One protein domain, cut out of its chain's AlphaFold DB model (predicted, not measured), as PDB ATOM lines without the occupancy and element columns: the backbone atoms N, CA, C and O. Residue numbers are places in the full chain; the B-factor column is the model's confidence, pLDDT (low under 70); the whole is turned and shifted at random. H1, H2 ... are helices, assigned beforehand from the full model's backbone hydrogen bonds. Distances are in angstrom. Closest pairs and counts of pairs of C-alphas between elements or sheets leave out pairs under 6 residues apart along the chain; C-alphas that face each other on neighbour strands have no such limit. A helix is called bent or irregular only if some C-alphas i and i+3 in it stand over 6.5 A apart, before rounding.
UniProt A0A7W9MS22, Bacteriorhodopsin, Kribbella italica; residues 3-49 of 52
ATOM      1  N   LEU A   3      27.601 -34.570  -1.526       64.69
ATOM      2  CA  LEU A   3      26.200 -34.308  -1.156       64.69
ATOM      3  C   LEU A   3      25.938 -32.862  -0.679       64.69
ATOM      4  O   LEU A   3      24.820 -32.376  -0.788       64.69
ATOM      5  N   GLN A   4      26.966 -32.158  -0.191       71.19
ATOM      6  CA  GLN A   4      26.857 -30.758   0.249       71.19
ATOM      7  C   GLN A   4      26.821 -29.766  -0.922       71.19
ATOM      8  O   GLN A   4      26.403 -28.628  -0.740       71.19
ATOM      9  N   LEU A   5      27.241 -30.195  -2.115       68.31
ATOM     10  CA  LEU A   5      27.241 -29.373  -3.326       68.31
ATOM     11  C   LEU A   5      25.898 -29.431  -4.060       68.31
ATOM     12  O   LEU A   5      25.593 -28.543  -4.846       68.31
ATOM     13  N   LEU A   6      25.066 -30.441  -3.786       70.69
ATOM     14  CA  LEU A   6      23.782 -30.640  -4.460       70.69
ATOM     15  C   LEU A   6      22.827 -29.428  -4.341       70.69
ATOM     16  O   LEU A   6      22.272 -29.030  -5.364       70.69
ATOM     17  N   PRO A   7      22.686 -28.764  -3.171       77.19
ATOM     18  CA  PRO A   7      21.861 -27.559  -3.051       77.19
ATOM     19  C   PRO A   7      22.426 -26.355  -3.812       77.19
ATOM     20  O   PRO A   7      21.673 -25.482  -4.222       77.19
ATOM     21  N   GLN A   8      23.747 -26.297  -4.002       77.06
ATOM     22  CA  GLN A   8      24.419 -25.213  -4.730       77.06
ATOM     23  C   GLN A   8      24.385 -25.435  -6.246       77.06
ATOM     24  O   GLN A   8      24.389 -24.480  -7.015       77.06
ATOM     25  N   LEU A   9      24.321 -26.696  -6.675       73.94
ATOM     26  CA  LEU A   9      24.234 -27.088  -8.078       73.94
ATOM     27  C   LEU A   9      22.812 -26.973  -8.636       73.94
ATOM     28  O   LEU A   9      22.671 -26.727  -9.827       73.94
ATOM     29  N   ALA A  10      21.776 -27.108  -7.802       76.81
ATOM     30  CA  ALA A  10      20.381 -26.934  -8.215       76.81
ATOM     31  C   ALA A  10      20.113 -25.585  -8.928       76.81
ATOM     32  O   ALA A  10      19.668 -25.621 -10.076       76.81
ATOM     33  N   PRO A  11      20.461 -24.415  -8.354       79.12
ATOM     34  CA  PRO A  11      20.254 -23.130  -9.030       79.12
ATOM     35  C   PRO A  11      21.168 -22.939 -10.250       79.12
ATOM     36  O   PRO A  11      20.772 -22.313 -11.230       79.12
ATOM     37  N   LEU A  12      22.384 -23.501 -10.231       77.25
ATOM     38  CA  LEU A  12      23.300 -23.450 -11.378       77.25
ATOM     39  C   LEU A  12      22.787 -24.285 -12.555       77.25
ATOM     40  O   LEU A  12      22.949 -23.888 -13.704       77.25
ATOM     41  N   SER A  13      22.167 -25.430 -12.274       73.12
ATOM     42  CA  SER A  13      21.573 -26.304 -13.283       73.12
ATOM     43  C   SER A  13      20.335 -25.679 -13.918       73.12
ATOM     44  O   SER A  13      20.125 -25.854 -15.114       73.12
ATOM     45  N   GLU A  14      19.523 -24.961 -13.143       76.94
ATOM     46  CA  GLU A  14      18.346 -24.247 -13.648       76.94
ATOM     47  C   GLU A  14      18.767 -23.083 -14.553       76.94
ATOM     48  O   GLU A  14      18.341 -23.017 -15.703       76.94
ATOM     49  N   ALA A  15      19.733 -22.271 -14.111       74.81
ATOM     50  CA  ALA A  15      20.327 -21.212 -14.929       74.81
ATOM     51  C   ALA A  15      21.037 -21.752 -16.187       74.81
ATOM     52  O   ALA A  15      20.982 -21.136 -17.251       74.81
ATOM     53  N   ALA A  16      21.691 -22.915 -16.098       71.44
ATOM     54  CA  ALA A  16      22.289 -23.584 -17.255       71.44
ATOM     55  C   ALA A  16      21.230 -24.142 -18.221       71.44
ATOM     56  O   ALA A  16      21.438 -24.121 -19.432       71.44
ATOM     57  N   GLY A  17      20.092 -24.613 -17.703       74.56
ATOM     58  CA  GLY A  17      18.931 -25.016 -18.496       74.56
ATOM     59  C   GLY A  17      18.299 -23.830 -19.221       74.56
ATOM     60  O   GLY A  17      18.034 -23.918 -20.419       74.56
ATOM     61  N   GLU A  18      18.152 -22.693 -18.544       73.94
ATOM     62  CA  GLU A  18      17.703 -21.447 -19.167       73.94
ATOM     63  C   GLU A  18      18.693 -20.959 -20.219       73.94
ATOM     64  O   GLU A  18      18.274 -20.597 -21.308       73.94
ATOM     65  N   ALA A  19      19.999 -21.020 -19.959       68.56
ATOM     66  CA  ALA A  19      21.042 -20.631 -20.909       68.56
ATOM     67  C   ALA A  19      21.318 -21.681 -22.006       68.56
ATOM     68  O   ALA A  19      22.098 -21.414 -22.917       68.56
ATOM     69  N   SER A  20      20.682 -22.858 -21.966       68.00
ATOM     70  CA  SER A  20      20.956 -23.971 -22.894       68.00
ATOM     71  C   SER A  20      20.622 -23.664 -24.358       68.00
ATOM     72  O   SER A  20      21.158 -24.303 -25.263       68.00
ATOM     73  N   HIS A  21      19.773 -22.661 -24.607       75.81
ATOM     74  CA  HIS A  21      19.468 -22.171 -25.954       75.81
ATOM     75  C   HIS A  21      20.593 -21.301 -26.545       75.81
ATOM     76  O   HIS A  21      20.587 -21.012 -27.744       75.81
ATOM     77  N   ILE A  22      21.559 -20.868 -25.728       77.25
ATOM     78  CA  ILE A  22      22.710 -20.088 -26.177       77.25
ATOM     79  C   ILE A  22      23.731 -21.054 -26.774       77.25
ATOM     80  O   ILE A  22      24.279 -21.916 -26.089       77.25
ATOM     81  N   SER A  23      24.009 -20.898 -28.072       78.38
ATOM     82  CA  SER A  23      25.022 -21.709 -28.751       78.38
ATOM     83  C   SER A  23      26.374 -21.590 -28.030       78.38
ATOM     84  O   SER A  23      26.877 -20.471 -27.890       78.38
ATOM     85  N   PRO A  24      27.022 -22.709 -27.649       78.69
ATOM     86  CA  PRO A  24      28.332 -22.693 -26.993       78.69
ATOM     87  C   PRO A  24      29.414 -21.948 -27.790       78.69
ATOM     88  O   PRO A  24      30.381 -21.441 -27.221       78.69
ATOM     89  N   TRP A  25      29.241 -21.840 -29.111       84.25
ATOM     90  CA  TRP A  25      30.157 -21.121 -29.996       84.25
ATOM     91  C   TRP A  25      30.205 -19.609 -29.717       84.25
ATOM     92  O   TRP A  25      31.240 -18.985 -29.949       84.25
ATOM     93  N   TRP A  26      29.139 -19.026 -29.151       87.38
ATOM     94  CA  TRP A  26      29.098 -17.602 -28.799       87.38
ATOM     95  C   TRP A  26      30.154 -17.212 -27.771       87.38
ATOM     96  O   TRP A  26      30.753 -16.147 -27.906       87.38
ATOM     97  N   TYR A  27      30.435 -18.068 -26.785       85.81
ATOM     98  CA  TYR A  27      31.472 -17.794 -25.787       85.81
ATOM     99  C   TYR A  27      32.864 -17.735 -26.427       85.81
ATOM    100  O   TYR A  27      33.642 -16.825 -26.141       85.81
ATOM    101  N   GLY A  28      33.153 -18.664 -27.346       90.81
ATOM    102  CA  GLY A  28      34.407 -18.681 -28.102       90.81
ATOM    103  C   GLY A  28      34.537 -17.485 -29.047       90.81
ATOM    104  O   GLY A  28      35.570 -16.817 -29.059       90.81
ATOM    105  N   GLY A  29      33.472 -17.170 -29.793       93.81
ATOM    106  CA  GLY A  29      33.428 -16.014 -30.689       93.81
ATOM    107  C   GLY A  29      33.582 -14.686 -29.946       93.81
ATOM    108  O   GLY A  29      34.364 -13.833 -30.366       93.81
ATOM    109  N   PHE A  30      32.906 -14.531 -28.805       93.38
ATOM    110  CA  PHE A  30      33.027 -13.350 -27.950       93.38
ATOM    111  C   PHE A  30      34.446 -13.191 -27.397       93.38
ATOM    112  O   PHE A  30      35.027 -12.110 -27.498       93.38
ATOM    113  N   ALA A  31      35.039 -14.266 -26.870       95.06
ATOM    114  CA  ALA A  31      36.410 -14.232 -26.368       95.06
ATOM    115  C   ALA A  31      37.412 -13.842 -27.468       95.06
ATOM    116  O   ALA A  31      38.287 -13.005 -27.239       95.06
ATOM    117  N   LEU A  32      37.253 -14.393 -28.678       97.06
ATOM    118  CA  LEU A  32      38.092 -14.051 -29.828       97.06
ATOM    119  C   LEU A  32      37.925 -12.582 -30.235       97.06
ATOM    120  O   LEU A  32      38.916 -11.902 -30.495       97.06
ATOM    121  N   PHE A  33      36.691 -12.077 -30.256       97.00
ATOM    122  CA  PHE A  33      36.417 -10.672 -30.549       97.00
ATOM    123  C   PHE A  33      37.109  -9.738 -29.549       97.00
ATOM    124  O   PHE A  33      37.803  -8.807 -29.961       97.00
ATOM    125  N   VAL A  34      36.980 -10.010 -28.246       97.31
ATOM    126  CA  VAL A  34      37.644  -9.223 -27.194       97.31
ATOM    127  C   VAL A  34      39.162  -9.278 -27.352       97.31
ATOM    128  O   VAL A  34      39.819  -8.241 -27.272       97.31
ATOM    129  N   LEU A  35      39.725 -10.456 -27.633       97.56
ATOM    130  CA  LEU A  35      41.159 -10.619 -27.872       97.56
ATOM    131  C   LEU A  35      41.639  -9.753 -29.045       97.56
ATOM    132  O   LEU A  35      42.632  -9.037 -28.917       97.56
ATOM    133  N   VAL A  36      40.924  -9.786 -30.172       97.75
ATOM    134  CA  VAL A  36      41.248  -8.978 -31.357       97.75
ATOM    135  C   VAL A  36      41.119  -7.484 -31.054       97.75
ATOM    136  O   VAL A  36      41.984  -6.709 -31.459       97.75
ATOM    137  N   ALA A  37      40.093  -7.070 -30.307       97.38
ATOM    138  CA  ALA A  37      39.913  -5.678 -29.901       97.38
ATOM    139  C   ALA A  37      41.076  -5.187 -29.023       97.38
ATOM    140  O   ALA A  37      41.649  -4.130 -29.288       97.38
ATOM    141  N   LEU A  38      41.481  -5.975 -28.021       96.19
ATOM    142  CA  LEU A  38      42.638  -5.662 -27.177       96.19
ATOM    143  C   LEU A  38      43.935  -5.609 -27.991       96.19
ATOM    144  O   LEU A  38      44.750  -4.701 -27.807       96.19
ATOM    145  N   LEU A  39      44.121  -6.534 -28.934       95.19
ATOM    146  CA  LEU A  39      45.278  -6.522 -29.824       95.19
ATOM    147  C   LEU A  39      45.297  -5.258 -30.698       95.19
ATOM    148  O   LEU A  39      46.331  -4.605 -30.818       95.19
ATOM    149  N   ALA A  40      44.155  -4.853 -31.250       94.88
ATOM    150  CA  ALA A  40      44.057  -3.618 -32.024       94.88
ATOM    151  C   ALA A  40      44.421  -2.387 -31.177       94.88
ATOM    152  O   ALA A  40      45.209  -1.548 -31.616       94.88
ATOM    153  N   LEU A  41      43.912  -2.305 -29.942       93.50
ATOM    154  CA  LEU A  41      44.242  -1.220 -29.014       93.50
ATOM    155  C   LEU A  41      45.737  -1.177 -28.687       93.50
ATOM    156  O   LEU A  41      46.341  -0.107 -28.746       93.50
ATOM    157  N   THR A  42      46.350  -2.326 -28.390       90.31
ATOM    158  CA  THR A  42      47.791  -2.396 -28.087       90.31
ATOM    159  C   THR A  42      48.651  -1.993 -29.283       90.31
ATOM    160  O   THR A  42      49.632  -1.275 -29.101       90.31
ATOM    161  N   VAL A  43      48.264  -2.362 -30.508       89.69
ATOM    162  CA  VAL A  43      48.954  -1.931 -31.735       89.69
ATOM    163  C   VAL A  43      48.832  -0.418 -31.945       89.69
ATOM    164  O   VAL A  43      49.824   0.237 -32.267       89.69
ATOM    165  N   ILE A  44      47.642   0.155 -31.742       89.06
ATOM    166  CA  ILE A  44      47.411   1.601 -31.888       89.06
ATOM    167  C   ILE A  44      48.203   2.384 -30.833       89.06
ATOM    168  O   ILE A  44      48.914   3.328 -31.177       89.06
ATOM    169  N   MET A  45      48.134   1.971 -29.564       82.25
ATOM    170  CA  MET A  45      48.890   2.595 -28.473       82.25
ATOM    171  C   MET A  45      50.405   2.427 -28.652       82.25
ATOM    172  O   MET A  45      51.162   3.369 -28.421       82.25
ATOM    173  N   GLY A  46      50.855   1.258 -29.115       74.12
ATOM    174  CA  GLY A  46      52.262   0.969 -29.391       74.12
ATOM    175  C   GLY A  46      52.841   1.810 -30.530       74.12
ATOM    176  O   GLY A  46      53.993   2.224 -30.450       74.12
ATOM    177  N   LYS A  47      52.033   2.145 -31.545       66.81
ATOM    178  CA  LYS A  47      52.426   3.059 -32.633       66.81
ATOM    179  C   LYS A  47      52.658   4.503 -32.174       66.81
ATOM    180  O   LYS A  47      53.399   5.225 -32.831       66.81
ATOM    181  N   GLY A  48      52.009   4.930 -31.089       62.31
ATOM    182  CA  GLY A  48      52.076   6.304 -30.581       62.31
ATOM    183  C   GLY A  48      53.192   6.567 -29.568       62.31
ATOM    184  O   GLY A  48      53.404   7.724 -29.208       62.31
ATOM    185  N   ARG A  49      53.902   5.537 -29.089       60.34
ATOM    186  CA  ARG A  49      54.991   5.710 -28.121       60.34
ATOM    187  C   ARG A  49      56.308   5.922 -28.875       60.34
ATOM    188  O   ARG A  49      56.824   4.941 -29.407       60.34
TER     189      ARG A  49
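What this domain is: This is residues 3 to 49 of the 52 residues of the protein "Bacteriorhodopsin" of Kribbella italica (UniProt A0A7W9MS22). Two helices, H2 and the shorter H1, make a wide open V, joined at its corner by a tight link, residues 22 to 24. The arms do not fold back on each other, and the space between them is empty. The printed part has 47 residues, with two named helices in the order H1, H2 and no named strand; the class is all helix. It is extended, with a radius of gyration of the C-alphas of 18.6 A, and spans 56 by 25 by 11 A.

Where its parts are: H2, the longest helix, has 23 residues, Trp 25 to Lys 47, and measures 33.0 A from first to last C-alpha. It begins at C-alpha 25 (30.157, -21.121, -29.996) and ends at C-alpha 47 (52.426, 3.059, -32.633). H1, residues 6 to 21, measures 23.5 A and begins at C-alpha 6 (23.782, -30.640, -4.460). H1 is irregular: C-alphas 18 and 21 are 7.1 A apart.

How they stand to each other: H2 and H1 are apart, with no C-alpha of the one within 8 A of the other. The N-to-C direction of H2 has components of 0.68 along x and 0.72 along y, while that of H1 has -0.94 along z. In H2 every O i to N i+4 pair is within hydrogen-bond range; in H1 9 of 12 are.

The domain as a whole: Residues 3 to 49 stand free. The C-alphas of Leu 3 and Gly 48, the two farthest apart, are 56.4 A from each other. The printed part has no cut and no long link. The mean pLDDT of the printed part is 81.6, with H2 at 91 and H1 at 74; residues 3, 5, 19 to 20 and 47 to 49 are under 70.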